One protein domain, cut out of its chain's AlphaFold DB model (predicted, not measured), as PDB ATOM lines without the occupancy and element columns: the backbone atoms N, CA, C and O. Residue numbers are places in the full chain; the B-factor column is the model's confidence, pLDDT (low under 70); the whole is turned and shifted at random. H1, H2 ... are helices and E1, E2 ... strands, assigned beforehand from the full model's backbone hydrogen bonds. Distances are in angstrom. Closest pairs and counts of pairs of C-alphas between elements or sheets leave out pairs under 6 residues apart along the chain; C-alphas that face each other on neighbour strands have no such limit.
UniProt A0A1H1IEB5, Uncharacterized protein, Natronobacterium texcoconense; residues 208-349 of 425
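Overview. This is residues 208 to 349 of the 425 residues of an uncharacterized protein of Natronobacterium texcoconense (UniProt A0A1H1IEB5). Two twisted sheets lie face to face as a sandwich, one of the five strands E2, E1, E5, E8 and E7, the other of the four strands E3, E4, E9 and E6. H1 and the short H3 pack on the larger sheet's outer face, and the short H2 caps one end of the sandwich. The printed part has 142 residues, with three named helices and nine named strands in the order H1 E1 E2 E3 E4 E5 H2 E6 H3 E7 E8 E9; its class is mixed, helices and strands. The larger sheet, in the order E2 E1 E5 E8 E7, is mixed; the smaller, E3 E4 E9 E6, is antiparallel. The whole is compact, with a radius of gyration of the C-alphas of 13.8 A and spans of 38 by 30 by 29 A.

Arrangement. In the larger sheet, residues 222 to 231 (E1) and 270 to 277 (E5) are parallel at 12 degrees, with N 226 and O 273 2.8 A apart, within hydrogen-bond range. Residues 234 to 241 (E2) make a hairpin with E1, with N 227 and O 238 at 2.8 A. Residues 327 to 334 (E8) are antiparallel to E5, with N 272 and O 332 at 2.8 A, and make a hairpin with residues 315 to 320 (E7), with N 319 and O 329 at 2.8 A. In the other sheet, residues 246 to 254 (E3) and 257 to 264 (E4) make a hairpin, with N 261 and O 249 at 2.8 A. Residues 340 to 346 (E9) are antiparallel to E4, with N 260 and O 342 at 2.8 A, and to residues 287 to 291 (E6), with N 343 and O 290 at 2.8 A. The sheets' facing parts are 8.7 A centre to centre, their strands at 28 degrees; the closest C-alphas of E2 and E3, Ala 239 and Ala 248, are 6.1 A apart. Residues 208 to 218 (H1) are on the larger sheet at a height of 9.6 A, slantwise to the strands at 37 degrees to E5 on the local plane. Residues 302 to 306 (H3) are on the same face, over E8, at a height of 8.1 A. Residues 278 to 281 (H2) are on the opposite face, over none of the strands, and only graze the smaller sheet. Each O i to N i+4 pair in H1 and H3 is within hydrogen-bond range; H2 is too short for one.

Along the chain. H1 begins at C-alpha 208 (150.517, 50.633, 34.126) and is 15.3 A long. E1, 26.2 A, begins at C-alpha 222 (140.378, 61.920, 40.372). E3 is 25.3 A long, and E9 ends at C-alpha 346 (128.835, 54.623, 21.046).

Size, cuts and confidence. The C-alphas farthest apart, those of Thr 232 and Asp 312, are 41.2 A apart. The printed part has no cut, and no link is long. The mean pLDDT of the printed part is 86.0; among the residues under 70 are 321 to 325.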
ATOM      1  N   ASP A 208     150.123  49.219  34.225       89.69
ATOM      2  CA  ASP A 208     150.517  50.633  34.126       89.69
ATOM      3  C   ASP A 208     149.297  51.589  34.184       89.69
ATOM      4  O   ASP A 208     149.388  52.682  34.740       89.69
ATOM      5  N   SER A 209     148.139  51.176  33.652       89.50
ATOM      6  CA  SER A 209     146.894  51.960  33.698       89.50
ATOM      7  C   SER A 209     146.337  52.041  35.118       89.50
ATOM      8  O   SER A 209     145.863  53.092  35.535       89.50
ATOM      9  N   ALA A 210     146.420  50.945  35.879       91.62
ATOM     10  CA  ALA A 210     146.014  50.933  37.279       91.62
ATOM     11  C   ALA A 210     146.918  51.845  38.119       91.62
ATOM     12  O   ALA A 210     146.410  52.615  38.928       91.62
ATOM     13  N   GLU A 211     148.234  51.823  37.888       91.62
ATOM     14  CA  GLU A 211     149.179  52.739  38.547       91.62
ATOM     15  C   GLU A 211     148.875  54.212  38.204       91.62
ATOM     16  O   GLU A 211     148.959  55.088  39.069       91.62
ATOM     17  N   TYR A 212     148.466  54.497  36.962       93.25
ATOM     18  CA  TYR A 212     148.010  55.831  36.566       93.25
ATOM     19  C   TYR A 212     146.728  56.250  37.302       93.25
ATOM     20  O   TYR A 212     146.687  57.338  37.881       93.25
ATOM     21  N   GLU A 213     145.708  55.390  37.357       94.31
ATOM     22  CA  GLU A 213     144.478  55.636  38.126       94.31
ATOM     23  C   GLU A 213     144.772  55.897  39.612       94.31
ATOM     24  O   GLU A 213     144.264  56.860  40.183       94.31
ATOM     25  N   GLU A 214     145.614  55.066  40.236       94.44
ATOM     26  CA  GLU A 214     146.051  55.234  41.626       94.44
ATOM     27  C   GLU A 214     146.721  56.600  41.830       94.44
ATOM     28  O   GLU A 214     146.448  57.279  42.820       94.44
ATOM     29  N   SER A 215     147.544  57.039  40.871       93.62
ATOM     30  CA  SER A 215     148.214  58.338  40.938       93.62
ATOM     31  C   SER A 215     147.241  59.518  40.858       93.62
ATOM     32  O   SER A 215     147.405  60.481  41.608       93.62
ATOM     33  N   LEU A 216     146.202  59.429  40.014       93.00
ATOM     34  CA  LEU A 216     145.155  60.448  39.919       93.00
ATOM     35  C   LEU A 216     144.335  60.533  41.210       93.00
ATOM     36  O   LEU A 216     143.952  61.625  41.629       93.00
ATOM     37  N   ILE A 217     144.045  59.388  41.830       93.75
ATOM     38  CA  ILE A 217     143.284  59.325  43.080       93.75
ATOM     39  C   ILE A 217     144.120  59.906  44.222       93.75
ATOM     40  O   ILE A 217     143.674  60.836  44.888       93.75
ATOM     41  N   ALA A 218     145.355  59.430  44.404       92.94
ATOM     42  CA  ALA A 218     146.248  59.887  45.471       92.94
ATOM     43  C   ALA A 218     146.569  61.390  45.381       92.94
ATOM     44  O   ALA A 218     146.695  62.064  46.402       92.94
ATOM     45  N   SER A 219     146.664  61.950  44.170       90.81
ATOM     46  CA  SER A 219     146.871  63.390  43.972       90.81
ATOM     47  C   SER A 219     145.606  64.239  44.179       90.81
ATOM     48  O   SER A 219     145.691  65.469  44.160       90.81
ATOM     49  N   GLY A 220     144.435  63.611  44.341       90.44
ATOM     50  CA  GLY A 220     143.130  64.280  44.404       90.44
ATOM     51  C   GLY A 220     142.640  64.833  43.057       90.44
ATOM     52  O   GLY A 220     141.663  65.595  43.014       90.44
ATOM     53  N   GLN A 221     143.307  64.480  41.950       90.50
ATOM     54  CA  GLN A 221     142.879  64.834  40.594       90.50
ATOM     55  C   GLN A 221     141.660  64.012  40.160       90.50
ATOM     56  O   GLN A 221     140.789  64.560  39.488       90.50
ATOM     57  N   ALA A 222     141.573  62.737  40.548       91.31
ATOM     58  CA  ALA A 222     140.378  61.920  40.372       91.31
ATOM     59  C   ALA A 222     139.463  62.048  41.592       91.31
ATOM     60  O   ALA A 222     139.788  61.578  42.680       91.31
ATOM     61  N   ALA A 223     138.304  62.680  41.410       85.94
ATOM     62  CA  ALA A 223     137.336  62.857  42.490       85.94
ATOM     63  C   ALA A 223     136.314  61.716  42.565       85.94
ATOM     64  O   ALA A 223     135.754  61.479  43.637       85.94
ATOM     65  N   ALA A 224     136.085  61.013  41.451       92.56
ATOM     66  CA  ALA A 224     135.119  59.928  41.380       92.56
ATOM     67  C   ALA A 224     135.574  58.781  40.467       92.56
ATOM     68  O   ALA A 224     136.184  58.999  39.416       92.56
ATOM     69  N   GLU A 225     135.207  57.566  40.857       94.50
ATOM     70  CA  GLU A 225     135.314  56.350  40.057       94.50
ATOM     71  C   GLU A 225     133.932  55.713  39.923       94.50
ATOM     72  O   GLU A 225     133.236  55.485  40.909       94.50
ATOM     73  N   VAL A 226     133.520  55.438  38.693       94.25
ATOM     74  CA  VAL A 226     132.208  54.909  38.352       94.25
ATOM     75  C   VAL A 226     132.370  53.571  37.655       94.25
ATOM     76  O   VAL A 226     133.130  53.444  36.702       94.25
ATOM     77  N   HIS A 227     131.593  52.592  38.096       92.19
ATOM     78  CA  HIS A 227     131.480  51.278  37.478       92.19
ATOM     79  C   HIS A 227     130.048  51.071  37.024       92.19
ATOM     80  O   HIS A 227     129.131  51.183  37.840       92.19
ATOM     81  N   VAL A 228     129.857  50.763  35.744       90.62
ATOM     82  CA  VAL A 228     128.555  50.402  35.181       90.62
ATOM     83  C   VAL A 228     128.653  49.025  34.544       90.62
ATOM     84  O   VAL A 228     129.343  48.835  33.541       90.62
ATOM     85  N   GLU A 229     127.953  48.067  35.141       85.62
ATOM     86  CA  GLU A 229     127.948  46.665  34.729       85.62
ATOM     87  C   GLU A 229     126.521  46.182  34.429       85.62
ATOM     88  O   GLU A 229     125.544  46.625  35.039       85.62
ATOM     89  N   ASP A 230     126.396  45.235  33.498       81.69
ATOM     90  CA  ASP A 230     125.140  44.518  33.280       81.69
ATOM     91  C   ASP A 230     125.054  43.357  34.277       81.69
ATOM     92  O   ASP A 230     125.915  42.474  34.314       81.69
ATOM     93  N   ARG A 231     124.012  43.354  35.113       78.12
ATOM     94  CA  ARG A 231     123.659  42.202  35.944       78.12
ATOM     95  C   ARG A 231     122.479  41.489  35.301       78.12
ATOM     96  O   ARG A 231     121.683  42.068  34.577       78.12
ATOM     97  N   THR A 232     122.312  40.207  35.635       70.25
ATOM     98  CA  THR A 232     121.377  39.267  34.973       70.25
ATOM     99  C   THR A 232     119.930  39.774  34.789       70.25
ATOM    100  O   THR A 232     119.199  39.215  33.966       70.25
ATOM    101  N   GLU A 233     119.490  40.780  35.551       66.31
ATOM    102  CA  GLU A 233     118.135  41.340  35.497       66.31
ATOM    103  C   GLU A 233     118.081  42.875  35.312       66.31
ATOM    104  O   GLU A 233     116.997  43.379  35.007       66.31
ATOM    105  N   GLU A 234     119.205  43.600  35.441       77.25
ATOM    106  CA  GLU A 234     119.289  45.070  35.354       77.25
ATOM    107  C   GLU A 234     120.736  45.591  35.294       77.25
ATOM    108  O   GLU A 234     121.666  44.928  35.753       77.25
ATOM    109  N   THR A 235     120.925  46.803  34.768       82.31
ATOM    110  CA  THR A 235     122.197  47.532  34.842       82.31
ATOM    111  C   THR A 235     122.435  48.001  36.275       82.31
ATOM    112  O   THR A 235     121.593  48.692  36.847       82.31
ATOM    113  N   ALA A 236     123.586  47.651  36.841       87.75
ATOM    114  CA  ALA A 236     124.006  48.099  38.159       87.75
ATOM    115  C   ALA A 236     125.129  49.125  38.026       87.75
ATOM    116  O   ALA A 236     126.078  48.937  37.264       87.75
ATOM    117  N   SER A 237     125.024  50.209  38.792       90.62
ATOM    118  CA  SER A 237     126.038  51.258  38.839       90.62
ATOM    119  C   SER A 237     126.556  51.446  40.257       90.62
ATOM    120  O   SER A 237     125.768  51.537  41.201       90.62
ATOM    121  N   SER A 238     127.870  51.550  40.407       91.75
ATOM    122  CA  SER A 238     128.532  51.918  41.657       91.75
ATOM    123  C   SER A 238     129.377  53.163  41.415       91.75
ATOM    124  O   SER A 238     130.116  53.213  40.436       91.75
ATOM    125  N   ALA A 239     129.263  54.164  42.284       93.56
ATOM    126  CA  ALA A 239     130.074  55.375  42.243       93.56
ATOM    127  C   ALA A 239     130.850  55.500  43.554       93.56
ATOM    128  O   ALA A 239     130.253  55.476  44.630       93.56
ATOM    129  N   VAL A 240     132.168  55.599  43.448       95.31
ATOM    130  CA  VAL A 240     133.121  55.807  44.536       95.31
ATOM    131  C   VAL A 240     133.572  57.260  44.481       95.31
ATOM    132  O   VAL A 240     133.903  57.756  43.405       95.31
ATOM    133  N   THR A 241     133.595  57.948  45.618       93.69
ATOM    134  CA  THR A 241     134.063  59.337  45.721       93.69
ATOM    135  C   THR A 241     135.279  59.406  46.631       93.69
ATOM    136  O   THR A 241     135.260  58.841  47.721       93.69
ATOM    137  N   TYR A 242     136.324  60.103  46.188       90.12
ATOM    138  CA  TYR A 242     137.607  60.187  46.899       90.12
ATOM    139  C   TYR A 242     137.910  61.580  47.461       90.12
ATOM    140  O   TYR A 242     138.763  61.719  48.334       90.12
ATOM    141  N   GLY A 243     137.255  62.617  46.932       76.88
ATOM    142  CA  GLY A 243     137.512  64.011  47.288       76.88
ATOM    143  C   GLY A 243     136.470  64.598  48.233       76.88
ATOM    144  O   GLY A 243     135.291  64.246  48.172       76.88
ATOM    145  N   GLU A 244     136.896  65.566  49.048       75.50
ATOM    146  CA  GLU A 244     135.996  66.341  49.904       75.50
ATOM    147  C   GLU A 244     134.911  67.045  49.073       75.50
ATOM    148  O   GLU A 244     135.142  67.480  47.937       75.50
ATOM    149  N   GLU A 245     133.710  67.126  49.647       81.38
ATOM    150  CA  GLU A 245     132.537  67.768  49.041       81.38
ATOM    151  C   GLU A 245     132.316  67.382  47.560       81.38
ATOM    152  O   GLU A 245     131.929  68.207  46.726       81.38
ATOM    153  N   THR A 246     132.600  66.116  47.235       85.56
ATOM    154  CA  THR A 246     132.350  65.527  45.921       85.56
ATOM    155  C   THR A 246     131.138  64.612  46.002       85.56
ATOM    156  O   THR A 246     131.016  63.802  46.918       85.56
ATOM    157  N   SER A 247     130.250  64.709  45.022       87.81
ATOM    158  CA  SER A 247     129.223  63.701  44.787       87.81
ATOM    159  C   SER A 247     129.267  63.237  43.338       87.81
ATOM    160  O   SER A 247     129.618  63.999  42.435       87.81
ATOM    161  N   ALA A 248     128.967  61.959  43.132       90.44
ATOM    162  CA  ALA A 248     128.902  61.349  41.820       90.44
ATOM    163  C   ALA A 248     127.611  60.542  41.710       90.44
ATOM    164  O   ALA A 248     127.289  59.730  42.579       90.44
ATOM    165  N   GLU A 249     126.875  60.782  40.636       87.88
ATOM    166  CA  GLU A 249     125.606  60.137  40.339       87.88
ATOM    167  C   GLU A 249     125.666  59.544  38.938       87.88
ATOM    168  O   GLU A 249     126.223  60.134  38.012       87.88
ATOM    169  N   VAL A 250     125.085  58.359  38.785       87.56
ATOM    170  CA  VAL A 250     125.097  57.623  37.523       87.56
ATOM    171  C   VAL A 250     123.664  57.324  37.132       87.56
ATOM    172  O   VAL A 250     122.888  56.799  37.936       87.56
ATOM    173  N   ALA A 251     123.319  57.646  35.893       81.75
ATOM    174  CA  ALA A 251     122.034  57.329  35.301       81.75
ATOM    175  C   ALA A 251     122.245  56.585  33.979       81.75
ATOM    176  O   ALA A 251     122.852  57.092  33.039       81.75
ATOM    177  N   ALA A 252     121.707  55.369  33.893       70.81
ATOM    178  CA  ALA A 252     121.550  54.658  32.629       70.81
ATOM    179  C   ALA A 252     120.168  55.016  32.050       70.81
ATOM    180  O   ALA A 252     119.161  54.380  32.371       70.81
ATOM    181  N   GLU A 253     120.086  56.102  31.276       61.38
ATOM    182  CA  GLU A 253     118.804  56.639  30.790       61.38
ATOM    183  C   GLU A 253     118.275  55.931  29.530       61.38
ATOM    184  O   GLU A 253     117.056  55.823  29.339       61.38
ATOM    185  N   ALA A 254     119.169  55.435  28.670       63.22
ATOM    186  CA  ALA A 254     118.833  54.837  27.381       63.22
ATOM    187  C   ALA A 254     119.682  53.590  27.080       63.22
ATOM    188  O   ALA A 254     120.787  53.432  27.589       63.22
ATOM    189  N   GLU A 255     119.160  52.697  26.231       69.88
ATOM    190  CA  GLU A 255     119.942  51.574  25.694       69.88
ATOM    191  C   GLU A 255     121.195  52.138  24.991       69.88
ATOM    192  O   GLU A 255     121.046  52.931  24.059       69.88
ATOM    193  N   ASN A 256     122.397  51.703  25.390       82.25
ATOM    194  CA  ASN A 256     123.695  52.132  24.836       82.25
ATOM    195  C   ASN A 256     124.196  53.527  25.262       82.25
ATOM    196  O   ASN A 256     125.044  54.098  24.577       82.25
ATOM    197  N   GLN A 257     123.700  54.082  26.374       85.94
ATOM    198  CA  GLN A 257     124.141  55.385  26.881       85.94
ATOM    199  C   GLN A 257     124.293  55.384  28.405       85.94
ATOM    200  O   GLN A 257     123.397  54.950  29.134       85.94
ATOM    201  N   VAL A 258     125.418  55.920  28.880       90.19
ATOM    202  CA  VAL A 258     125.712  56.106  30.306       90.19
ATOM    203  C   VAL A 258     125.891  57.588  30.584       90.19
ATOM    204  O   VAL A 258     126.703  58.247  29.938       90.19
ATOM    205  N   GLU A 259     125.157  58.106  31.562       90.88
ATOM    206  CA  GLU A 259     125.285  59.482  32.019       90.88
ATOM    207  C   GLU A 259     125.900  59.509  33.424       90.88
ATOM    208  O   GLU A 259     125.414  58.853  34.348       90.88
ATOM    209  N   VAL A 260     126.997  60.249  33.574       91.75
ATOM    210  CA  VAL A 260     127.748  60.408  34.821       91.75
ATOM    211  C   VAL A 260     127.746  61.880  35.193       91.75
ATOM    212  O   VAL A 260     128.322  62.705  34.488       91.75
ATOM    213  N   THR A 261     127.120  62.216  36.315       91.88
ATOM    214  CA  THR A 261     127.140  63.569  36.873       91.88
ATOM    215  C   THR A 261     128.105  63.618  38.042       91.88
ATOM    216  O   THR A 261     128.004  62.813  38.964       91.88
ATOM    217  N   VAL A 262     129.043  64.562  38.004       89.38
ATOM    218  CA  VAL A 262     130.002  64.810  39.082       89.38
ATOM    219  C   VAL A 262     129.834  66.244  39.563       89.38
ATOM    220  O   VAL A 262     129.944  67.189  38.783       89.38
ATOM    221  N   GLU A 263     129.590  66.414  40.858       87.94
ATOM    222  CA  GLU A 263     129.560  67.711  41.531       87.94
ATOM    223  C   GLU A 263     130.736  67.800  42.504       87.94
ATOM    224  O   GLU A 263     130.903  66.932  43.357       87.94
ATOM    225  N   ARG A 264     131.545  68.863  42.395       83.38
ATOM    226  CA  ARG A 264     132.641  69.170  43.327       83.38
ATOM    227  C   ARG A 264     132.641  70.657  43.670       83.38
ATOM    228  O   ARG A 264     132.661  71.499  42.770       83.38
ATOM    229  N   THR A 265     132.631  71.002  44.960       77.62
ATOM    230  CA  THR A 265     132.470  72.403  45.408       77.62
ATOM    231  C   THR A 265     133.767  73.128  45.774       77.62
ATOM    232  O   THR A 265     133.754  74.361  45.830       77.62
ATOM    233  N   VAL A 266     134.878  72.414  45.997       68.31
ATOM    234  CA  VAL A 266     136.106  72.997  46.584       68.31
ATOM    235  C   VAL A 266     137.288  73.202  45.638       68.31
ATOM    236  O   VAL A 266     138.112  74.075  45.912       68.31
ATOM    237  N   SER A 267     137.380  72.461  44.526       67.69
ATOM    238  CA  SER A 267     138.634  72.352  43.752       67.69
ATOM    239  C   SER A 267     138.458  72.473  42.228       67.69
ATOM    240  O   SER A 267     137.416  72.104  41.686       67.69
ATOM    241  N   GLU A 268     139.487  73.018  41.562       70.69
ATOM    242  CA  GLU A 268     139.546  73.336  40.120       70.69
ATOM    243  C   GLU A 268     139.612  72.057  39.286       70.69
ATOM    244  O   GLU A 268     140.567  71.300  39.432       70.69
ATOM    245  N   GLY A 269     138.593  71.817  38.447       75.50
ATOM    246  CA  GLY A 269     138.504  70.665  37.542       75.50
ATOM    247  C   GLY A 269     138.596  69.303  38.244       75.50
ATOM    248  O   GLY A 269     138.859  69.208  39.440       75.50
ATOM    249  N   THR A 270     138.336  68.211  37.534       89.62
ATOM    250  CA  THR A 270     138.546  66.853  38.071       89.62
ATOM    251  C   THR A 270     138.572  65.830  36.951       89.62
ATOM    252  O   THR A 270     138.009  66.060  35.885       89.62
ATOM    253  N   VAL A 271     139.172  64.674  37.210       92.19
ATOM    254  CA  VAL A 271     139.005  63.475  36.394       92.19
ATOM    255  C   VAL A 271     137.921  62.594  37.016       92.19
ATOM    256  O   VAL A 271     137.896  62.407  38.234       92.19
ATOM    257  N   ALA A 272     137.018  62.065  36.195       93.50
ATOM    258  CA  ALA A 272     136.189  60.915  36.539       93.50
ATOM    259  C   ALA A 272     136.698  59.681  35.795       93.50
ATOM    260  O   ALA A 272     136.932  59.732  34.585       93.50
ATOM    261  N   ILE A 273     136.869  58.583  36.524       95.00
ATOM    262  CA  ILE A 273     137.287  57.289  35.979       95.00
ATOM    263  C   ILE A 273     136.017  56.464  35.800       95.00
ATOM    264  O   ILE A 273     135.409  56.084  36.790       95.00
ATOM    265  N   THR A 274     135.575  56.224  34.568       94.12
ATOM    266  CA  THR A 274     134.315  55.507  34.312       94.12
ATOM    267  C   THR A 274     134.576  54.205  33.571       94.12
ATOM    268  O   THR A 274     134.962  54.225  32.407       94.12
ATOM    269  N   THR A 275     134.338  53.068  34.213       92.56
ATOM    270  CA  THR A 275     134.393  51.745  33.586       92.56
ATOM    271  C   THR A 275     132.996  51.328  33.132       92.56
ATOM    272  O   THR A 275     132.048  51.332  33.920       92.56
ATOM    273  N   VAL A 276     132.868  50.980  31.850       90.94
ATOM    274  CA  VAL A 276     131.610  50.562  31.213       90.94
ATOM    275  C   VAL A 276     131.780  49.235  30.480       90.94
ATOM    276  O   VAL A 276     132.813  48.989  29.850       90.94
ATOM    277  N   SER A 277     130.744  48.396  30.514       88.44
ATOM    278  CA  SER A 277     130.690  47.159  29.731       88.44
ATOM    279  C   SER A 277     130.162  47.383  28.309       88.44
ATOM    280  O   SER A 277     129.308  48.240  28.076       88.44
ATOM    281  N   GLU A 278     130.611  46.563  27.353       85.50
ATOM    282  CA  GLU A 278     130.115  46.545  25.965       85.50
ATOM    283  C   GLU A 278     128.596  46.343  25.917       85.50
ATOM    284  O   GLU A 278     127.918  46.924  25.081       85.50
ATOM    285  N   GLU A 279     128.043  45.567  26.849       84.12
ATOM    286  CA  GLU A 279     126.598  45.335  26.952       84.12
ATOM    287  C   GLU A 279     125.827  46.612  27.320       84.12
ATOM    288  O   GLU A 279     124.679  46.772  26.909       84.12
ATOM    289  N   THR A 280     126.471  47.534  28.042       84.94
ATOM    290  CA  THR A 280     125.866  48.795  28.487       84.94
ATOM    291  C   THR A 280     125.920  49.871  27.410       84.94
ATOM    292  O   THR A 280     124.944  50.598  27.246       84.94
ATOM    293  N   VAL A 281     127.042  49.991  26.687       85.62
ATOM    294  CA  VAL A 281     127.284  51.060  25.688       85.62
ATOM    295  C   VAL A 281     127.203  50.580  24.234       85.62
ATOM    296  O   VAL A 281     127.354  51.365  23.303       85.62
ATOM    297  N   GLY A 282     126.955  49.291  24.016       83.31
ATOM    298  CA  GLY A 282     126.764  48.657  22.712       83.31
ATOM    299  C   GLY A 282     128.061  48.344  21.961       83.31
ATOM    300  O   GLY A 282     128.213  47.240  21.434       83.31
ATOM    301  N   ASN A 283     128.990  49.300  21.885       85.06
ATOM    302  CA  ASN A 283     130.284  49.129  21.226       85.06
ATOM    303  C   ASN A 283     131.373  49.964  21.922       85.06
ATOM    304  O   ASN A 283     131.187  51.151  22.172       85.06
ATOM    305  N   LEU A 284     132.511  49.329  22.220       86.81
ATOM    306  CA  LEU A 284     133.643  49.935  22.938       86.81
ATOM    307  C   LEU A 284     134.736  50.508  22.021       86.81
ATOM    308  O   LEU A 284     135.673  51.141  22.505       86.81
ATOM    309  N   GLU A 285     134.667  50.239  20.716       84.06
ATOM    310  CA  GLU A 285     135.679  50.655  19.740       84.06
ATOM    311  C   GLU A 285     135.499  52.123  19.337       84.06
ATOM    312  O   GLU A 285     136.489  52.813  19.101       84.06
ATOM    313  N   ASP A 286     134.253  52.601  19.331       85.19
ATOM    314  CA  ASP A 286     133.873  53.933  18.863       85.19
ATOM    315  C   ASP A 286     133.145  54.720  19.966       85.19
ATOM    316  O   ASP A 286     132.012  55.156  19.779       85.19
ATOM    317  N   LEU A 287     133.763  54.888  21.140       91.12
ATOM    318  CA  LEU A 287     133.174  55.665  22.238       91.12
ATOM    319  C   LEU A 287     133.367  57.175  22.040       91.12
ATOM    320  O   LEU A 287     134.485  57.662  21.846       91.12
ATOM    321  N   ALA A 288     132.272  57.919  22.169       91.81
ATOM    322  CA  ALA A 288     132.247  59.373  22.186       91.81
ATOM    323  C   ALA A 288     131.759  59.879  23.548       91.81
ATOM    324  O   ALA A 288     130.902  59.270  24.190       91.81
ATOM    325  N   VAL A 289     132.307  61.018  23.977       94.81
ATOM    326  CA  VAL A 289     131.924  61.675  25.230       94.81
ATOM    327  C   VAL A 289     131.457  63.093  24.943       94.81
ATOM    328  O   VAL A 289     132.127  63.866  24.254       94.81
ATOM    329  N   THR A 290     130.314  63.456  25.513       93.94
ATOM    330  CA  THR A 290     129.882  64.854  25.616       93.94
ATOM    331  C   THR A 290     129.876  65.273  27.078       93.94
ATOM    332  O   THR A 290     129.585  64.458  27.945       93.94
ATOM    333  N   VAL A 291     130.222  66.524  27.362       93.81
ATOM    334  CA  VAL A 291     130.163  67.135  28.694       93.81
ATOM    335  C   VAL A 291     129.213  68.323  28.614       93.81
ATOM    336  O   VAL A 291     129.405  69.217  27.794       93.81
ATOM    337  N   ASP A 292     128.152  68.304  29.417       91.94
ATOM    338  CA  ASP A 292     127.048  69.276  29.417       91.94
ATOM    339  C   ASP A 292     126.424  69.508  28.025       91.94
ATOM    340  O   ASP A 292     125.964  70.601  27.683       91.94
ATOM    341  N   GLY A 293     126.410  68.458  27.197       90.88
ATOM    342  CA  GLY A 293     125.916  68.497  25.819       90.88
ATOM    343  C   GLY A 293     126.892  69.094  24.796       90.88
ATOM    344  O   GLY A 293     126.529  69.233  23.625       90.88
ATOM    345  N   GLU A 294     128.116  69.435  25.197       91.81
ATOM    346  CA  GLU A 294     129.204  69.847  24.307       91.81
ATOM    347  C   GLU A 294     130.157  68.668  24.071       91.81
ATOM    348  O   GLU A 294     130.497  67.939  24.995       91.81
ATOM    349  N   ALA A 295     130.597  68.443  22.830       93.56
ATOM    350  CA  ALA A 295     131.518  67.343  22.535       93.56
ATOM    351  C   ALA A 295     132.866  67.556  23.241       93.56
ATOM    352  O   ALA A 295     133.513  68.587  23.036       93.56
ATOM    353  N   ALA A 296     133.287  66.578  24.045       93.56
ATOM    354  CA  ALA A 296     134.604  66.581  24.664       93.56
ATOM    355  C   ALA A 296     135.676  66.229  23.624       93.56
ATOM    356  O   ALA A 296     135.414  65.528  22.644       93.56
ATOM    357  N   VAL A 297     136.898  66.722  23.826       95.12
ATOM    358  CA  VAL A 297     138.011  66.458  22.905       95.12
ATOM    359  C   VAL A 297     138.764  65.204  23.345       95.12
ATOM    360  O   VAL A 297     139.154  65.082  24.504       95.12
ATOM    361  N   GLU A 298     139.002  64.275  22.423       94.00
ATOM    362  CA  GLU A 298     139.796  63.080  22.713       94.00
ATOM    363  C   GLU A 298     141.268  63.458  22.972       94.00
ATOM    364  O   GLU A 298     141.925  64.112  22.155       94.00
ATOM    365  N   ALA A 299     141.794  63.053  24.125       95.44
ATOM    366  CA  ALA A 299     143.190  63.193  24.500       95.44
ATOM    367  C   ALA A 299     143.990  61.990  23.989       95.44
ATOM    368  O   ALA A 299     143.624  60.840  24.215       95.44
ATOM    369  N   SER A 300     145.130  62.248  23.342       91.81
ATOM    370  CA  SER A 300     146.017  61.181  22.856       91.81
ATOM    371  C   SER A 300     147.031  60.716  23.909       91.81
ATOM    372  O   SER A 300     147.856  59.844  23.627       91.81
ATOM    373  N   SER A 301     147.035  61.335  25.094       92.50
ATOM    374  CA  SER A 301     147.941  61.009  26.197       92.50
ATOM    375  C   SER A 301     147.400  61.469  27.550       92.50
ATOM    376  O   SER A 301     146.663  62.451  27.628       92.50
ATOM    377  N   GLU A 302     147.854  60.814  28.617       92.81
ATOM    378  CA  GLU A 302     147.578  61.162  30.019       92.81
ATOM    379  C   GLU A 302     147.882  62.637  30.309       92.81
ATOM    380  O   GLU A 302     147.044  63.360  30.835       92.81
ATOM    381  N   SER A 303     149.028  63.142  29.841       93.38
ATOM    382  CA  SER A 303     149.406  64.547  30.042       93.38
ATOM    383  C   SER A 303     148.477  65.539  29.333       93.38
ATOM    384  O   SER A 303     148.323  66.673  29.784       93.38
ATOM    385  N   GLU A 304     147.883  65.149  28.202       93.81
ATOM    386  CA  GLU A 304     146.873  65.966  27.527       93.81
ATOM    387  C   GLU A 304     145.529  65.937  28.251       93.81
ATOM    388  O   GLU A 304     144.835  66.952  28.249       93.81
ATOM    389  N   LEU A 305     145.171  64.799  28.851       93.75
ATOM    390  CA  LEU A 305     143.976  64.663  29.674       93.75
ATOM    391  C   LEU A 305     144.109  65.503  30.953       93.75
ATOM    392  O   LEU A 305     143.244  66.321  31.244       93.75
ATOM    393  N   GLU A 306     145.215  65.364  31.683       91.00
ATOM    394  CA  GLU A 306     145.473  66.122  32.913       91.00
ATOM    395  C   GLU A 306     145.539  67.631  32.659       91.00
ATOM    396  O   GLU A 306     145.037  68.424  33.452       91.00
ATOM    397  N   GLY A 307     146.102  68.044  31.519       90.06
ATOM    398  CA  GLY A 307     146.141  69.452  31.123       90.06
ATOM    399  C   GLY A 307     144.761  70.081  30.892       90.06
ATOM    400  O   GLY A 307     144.663  71.307  30.865       90.06
ATOM    401  N   ALA A 308     143.704  69.277  30.731       91.56
ATOM    402  CA  ALA A 308     142.337  69.759  30.543       91.56
ATOM    403  C   ALA A 308     141.651  70.181  31.853       91.56
ATOM    404  O   ALA A 308     140.738  71.001  31.813       91.56
ATOM    405  N   ILE A 309     142.113  69.680  33.006       87.62
ATOM    406  CA  ILE A 309     141.559  69.998  34.337       87.62
ATOM    407  C   ILE A 309     141.593  71.519  34.583       87.62
ATOM    408  O   ILE A 309     140.591  72.122  34.974       87.62
ATOM    409  N   ASP A 310     142.727  72.143  34.251       85.44
ATOM    410  CA  ASP A 310     142.965  73.593  34.323       85.44
ATOM    411  C   ASP A 310     142.746  74.317  32.975       85.44
ATOM    412  O   ASP A 310     143.101  75.490  32.817       85.44
ATOM    413  N   GLY A 311     142.221  73.607  31.974       86.19
ATOM    414  CA  GLY A 311     142.041  74.093  30.609       86.19
ATOM    415  C   GLY A 311     140.694  74.776  30.360       86.19
ATOM    416  O   GLY A 311     139.845  74.899  31.239       86.19
ATOM    417  N   ASP A 312     140.485  75.207  29.114       87.19
ATOM    418  CA  ASP A 312     139.221  75.808  28.658       87.19
ATOM    419  C   ASP A 312     138.234  74.769  28.079       87.19
ATOM    420  O   ASP A 312     137.058  75.073  27.881       87.19
ATOM    421  N   GLU A 313     138.699  73.547  27.797       89.88
ATOM    422  CA  GLU A 313     137.931  72.470  27.160       89.88
ATOM    423  C   GLU A 313     138.005  71.184  27.993       89.88
ATOM    424  O   GLU A 313     139.067  70.837  28.506       89.88
ATOM    425  N   SER A 314     136.883  70.470  28.107       93.50
ATOM    426  CA  SER A 314     136.867  69.127  28.694       93.50
ATOM    427  C   SER A 314     137.447  68.112  27.707       93.50
ATOM    428  O   SER A 314     137.212  68.197  26.494       93.50
ATOM    429  N   ARG A 315     138.196  67.138  28.227       95.62
ATOM    430  CA  ARG A 315     138.825  66.082  27.426       95.62
ATOM    431  C   ARG A 315     138.475  64.702  27.936       95.62
ATOM    432  O   ARG A 315     138.177  64.537  29.114       95.62
ATOM    433  N   TYR A 316     138.549  63.712  27.059       95.94
ATOM    434  CA  TYR A 316     138.388  62.319  27.448       95.94
ATOM    435  C   TYR A 316     139.468  61.431  26.839       95.94
ATOM    436  O   TYR A 316     140.026  61.753  25.795       95.94
ATOM    437  N   MET A 317     139.770  60.315  27.489       94.81
ATOM    438  CA  MET A 317     140.685  59.296  26.986       94.81
ATOM    439  C   MET A 317     140.061  57.927  27.223       94.81
ATOM    440  O   MET A 317     139.569  57.656  28.317       94.81
ATOM    441  N   VAL A 318     140.089  57.059  26.216       93.12
ATOM    442  CA  VAL A 318     139.572  55.692  26.327       93.12
ATOM    443  C   VAL A 318     140.744  54.729  26.460       93.12
ATOM    444  O   VAL A 318     141.608  54.667  25.587       93.12
ATOM    445  N   SER A 319     140.759  53.951  27.540       87.38
ATOM    446  CA  SER A 319     141.657  52.813  27.712       87.38
ATOM    447  C   SER A 319     140.860  51.517  27.652       87.38
ATOM    448  O   SER A 319     139.945  51.280  28.444       87.38
ATOM    449  N   GLN A 320     141.199  50.670  26.684       74.62
ATOM    450  CA  GLN A 320     140.607  49.343  26.567       74.62
ATOM    451  C   GLN A 320     141.404  48.371  27.433       74.62
ATOM    452  O   GLN A 320     142.582  48.110  27.169       74.62
ATOM    453  N   ASN A 321     140.746  47.791  28.435       65.50
ATOM    454  CA  ASN A 321     141.351  46.761  29.265       65.50
ATOM    455  C   ASN A 321     141.401  45.454  28.466       65.50
ATOM    456  O   ASN A 321     140.423  44.727  28.354       65.50
ATOM    457  N   ALA A 322     142.561  45.125  27.894       48.50
ATOM    458  CA  ALA A 322     142.724  43.930  27.057       48.50
ATOM    459  C   ALA A 322     142.509  42.595  27.811       48.50
ATOM    460  O   ALA A 322     142.448  41.534  27.180       48.50
ATOM    461  N   GLN A 323     142.448  42.632  29.147       46.75
ATOM    462  CA  GLN A 323     142.359  41.463  30.029       46.75
ATOM    463  C   GLN A 323     140.928  41.179  30.513       46.75
ATOM    464  O   GLN A 323     140.562  40.005  30.618       46.75
ATOM    465  N   ALA A 324     140.108  42.216  30.696       56.81
ATOM    466  CA  ALA A 324     138.684  42.099  30.979       56.81
ATOM    467  C   ALA A 324     137.912  42.106  29.649       56.81
ATOM    468  O   ALA A 324     137.831  43.108  28.941       56.81
ATOM    469  N   GLN A 325     137.438  40.935  29.216       61.75
ATOM    470  CA  GLN A 325     136.755  40.814  27.925       61.75
ATOM    471  C   GLN A 325     135.433  41.592  27.956       61.75
ATOM    472  O   GLN A 325     134.486  41.130  28.581       61.75
ATOM    473  N   GLY A 326     135.363  42.696  27.208       79.81
ATOM    474  CA  GLY A 326     134.123  43.444  26.993       79.81
ATOM    475  C   GLY A 326     133.932  44.648  27.910       79.81
ATOM    476  O   GLY A 326     132.787  45.015  28.154       79.81
ATOM    477  N   GLU A 327     135.008  45.274  28.394       86.75
ATOM    478  CA  GLU A 327     134.940  46.512  29.181       86.75
ATOM    479  C   GLU A 327     135.940  47.561  28.682       86.75
ATOM    480  O   GLU A 327     137.024  47.237  28.186       86.75
ATOM    481  N   ALA A 328     135.585  48.836  28.835       90.81
ATOM    482  CA  ALA A 328     136.483  49.961  28.596       90.81
ATOM    483  C   ALA A 328     136.437  50.937  29.769       90.81
ATOM    484  O   ALA A 328     135.392  51.140  30.387       90.81
ATOM    485  N   THR A 329     137.578  51.560  30.046       92.62
ATOM    486  CA  THR A 329     137.688  52.643  31.021       92.62
ATOM    487  C   THR A 329     137.817  53.960  30.277       92.62
ATOM    488  O   THR A 329     138.717  54.143  29.458       92.62
ATOM    489  N   VAL A 330     136.898  54.876  30.550       94.56
ATOM    490  CA  VAL A 330     136.853  56.224  29.998       94.56
ATOM    491  C   VAL A 330     137.262  57.192  31.097       94.56
ATOM    492  O   VAL A 330     136.578  57.331  32.111       94.56
ATOM    493  N   TYR A 331     138.384  57.869  30.893       95.44
ATOM    494  CA  TYR A 331     138.822  58.961  31.745       95.44
ATOM    495  C   TYR A 331     138.238  60.260  31.215       95.44
ATOM    496  O   TYR A 331     138.430  60.574  30.042       95.44
ATOM    497  N   ILE A 332     137.544  61.020  32.058       95.31
ATOM    498  CA  ILE A 332     136.858  62.251  31.658       95.31
ATOM    499  C   ILE A 332     137.389  63.391  32.513       95.31
ATOM    500  O   ILE A 332     137.119  63.447  33.709       95.31
ATOM    501  N   ALA A 333     138.159  64.288  31.906       94.19
ATOM    502  CA  ALA A 333     138.657  65.493  32.547       94.19
ATOM    503  C   ALA A 333     137.647  66.629  32.364       94.19
ATOM    504  O   ALA A 333     137.490  67.179  31.269       94.19
ATOM    505  N   PHE A 334     136.977  66.978  33.457       90.94
ATOM    506  CA  PHE A 334     136.087  68.120  33.560       90.94
ATOM    507  C   PHE A 334     136.886  69.386  33.840       90.94
ATOM    508  O   PHE A 334     137.658  69.446  34.800       90.94
ATOM    509  N   ASN A 335     136.661  70.417  33.030       85.38
ATOM    510  CA  ASN A 335     137.294  71.713  33.228       85.38
ATOM    511  C   ASN A 335     136.477  72.619  34.172       85.38
ATOM    512  O   ASN A 335     135.249  72.700  34.065       85.38
ATOM    513  N   HIS A 336     137.169  73.375  35.032       75.06
ATOM    514  CA  HIS A 336     136.605  74.354  35.984       75.06
ATOM    515  C   HIS A 336     135.666  73.799  37.078       75.06
ATOM    516  O   HIS A 336     135.357  72.616  37.142       75.06
ATOM    517  N   PHE A 337     135.238  74.697  37.977       69.06
ATOM    518  CA  PHE A 337     134.333  74.412  39.091       69.06
ATOM    519  C   PHE A 337     132.858  74.448  38.669       69.06
ATOM    520  O   PHE A 337     132.317  75.534  38.436       69.06
ATOM    521  N   SER A 338     132.193  73.296  38.661       74.00
ATOM    522  CA  SER A 338     130.736  73.162  38.783       74.00
ATOM    523  C   SER A 338     130.350  71.684  38.796       74.00
ATOM    524  O   SER A 338     131.164  70.827  38.469       74.00
ATOM    525  N   GLU A 339     129.091  71.404  39.132       88.56
ATOM    526  CA  GLU A 339     128.398  70.219  38.621       88.56
ATOM    527  C   GLU A 339     128.616  70.125  37.102       88.56
ATOM    528  O   GLU A 339     128.498  71.133  36.389       88.56
ATOM    529  N   ARG A 340     129.009  68.939  36.642       90.44
ATOM    530  CA  ARG A 340     129.242  68.616  35.237       90.44
ATOM    531  C   ARG A 340     128.663  67.245  34.947       90.44
ATOM    532  O   ARG A 340     128.871  66.309  35.720       90.44
ATOM    533  N   THR A 341     127.995  67.120  33.812       92.44
ATOM    534  CA  THR A 341     127.408  65.855  33.376       92.44
ATOM    535  C   THR A 341     128.103  65.377  32.115       92.44
ATOM    536  O   THR A 341     128.105  66.076  31.104       92.44
ATOM    537  N   ALA A 342     128.697  64.189  32.165       93.12
ATOM    538  CA  ALA A 342     129.239  63.515  31.001       93.12
ATOM    539  C   ALA A 342     128.281  62.440  30.489       93.12
ATOM    540  O   ALA A 342     127.804  61.609  31.257       93.12
ATOM    541  N   THR A 343     128.067  62.414  29.180       93.69
ATOM    542  CA  THR A 343     127.331  61.355  28.492       93.69
ATOM    543  C   THR A 343     128.314  60.551  27.651       93.69
ATOM    544  O   THR A 343     128.999  61.115  26.794       93.69
ATOM    545  N   ILE A 344     128.385  59.247  27.913       92.75
ATOM    546  CA  ILE A 344     129.198  58.268  27.192       92.75
ATOM    547  C   ILE A 344     128.261  57.453  26.306       92.75
ATOM    548  O   ILE A 344     127.320  56.823  26.795       92.75
ATOM    549  N   GLU A 345     128.531  57.446  25.008       90.31
ATOM    550  CA  GLU A 345     127.752  56.696  24.027       90.31
ATOM    551  C   GLU A 345     128.654  56.135  22.930       90.31
ATOM    552  O   GLU A 345     129.742  56.652  22.664       90.31
ATOM    553  N   SER A 346     128.200  55.064  22.281       85.06
ATOM    554  CA  SER A 346     128.835  54.623  21.046       85.06
ATOM    555  C   SER A 346     128.459  55.574  19.912       85.06
ATOM    556  O   SER A 346     127.284  55.850  19.663       85.06
ATOM    557  N   SER A 347     129.470  56.055  19.198       72.56
ATOM    558  CA  SER A 347     129.311  56.729  17.917       72.56
ATOM    559  C   SER A 347     128.808  55.708  16.897       72.56
ATOM    560  O   SER A 347     129.580  55.064  16.192       72.56
ATOM    561  N   ASP A 348     127.491  55.563  16.776       59.94
ATOM    562  CA  ASP A 348     126.934  55.031  15.544       59.94
ATOM    563  C   ASP A 348     127.313  56.031  14.447       59.94
ATOM    564  O   ASP A 348     126.757  57.134  14.382       59.94
ATOM    565  N   ASP A 349     128.236  55.649  13.560       45.78
ATOM    566  CA  ASP A 349     128.325  56.195  12.207       45.78
ATOM    567  C   ASP A 349     126.967  55.948  11.528       45.78
ATOM    568  O   ASP A 349     126.778  55.065  10.686       45.78
TER     569      ASP A 349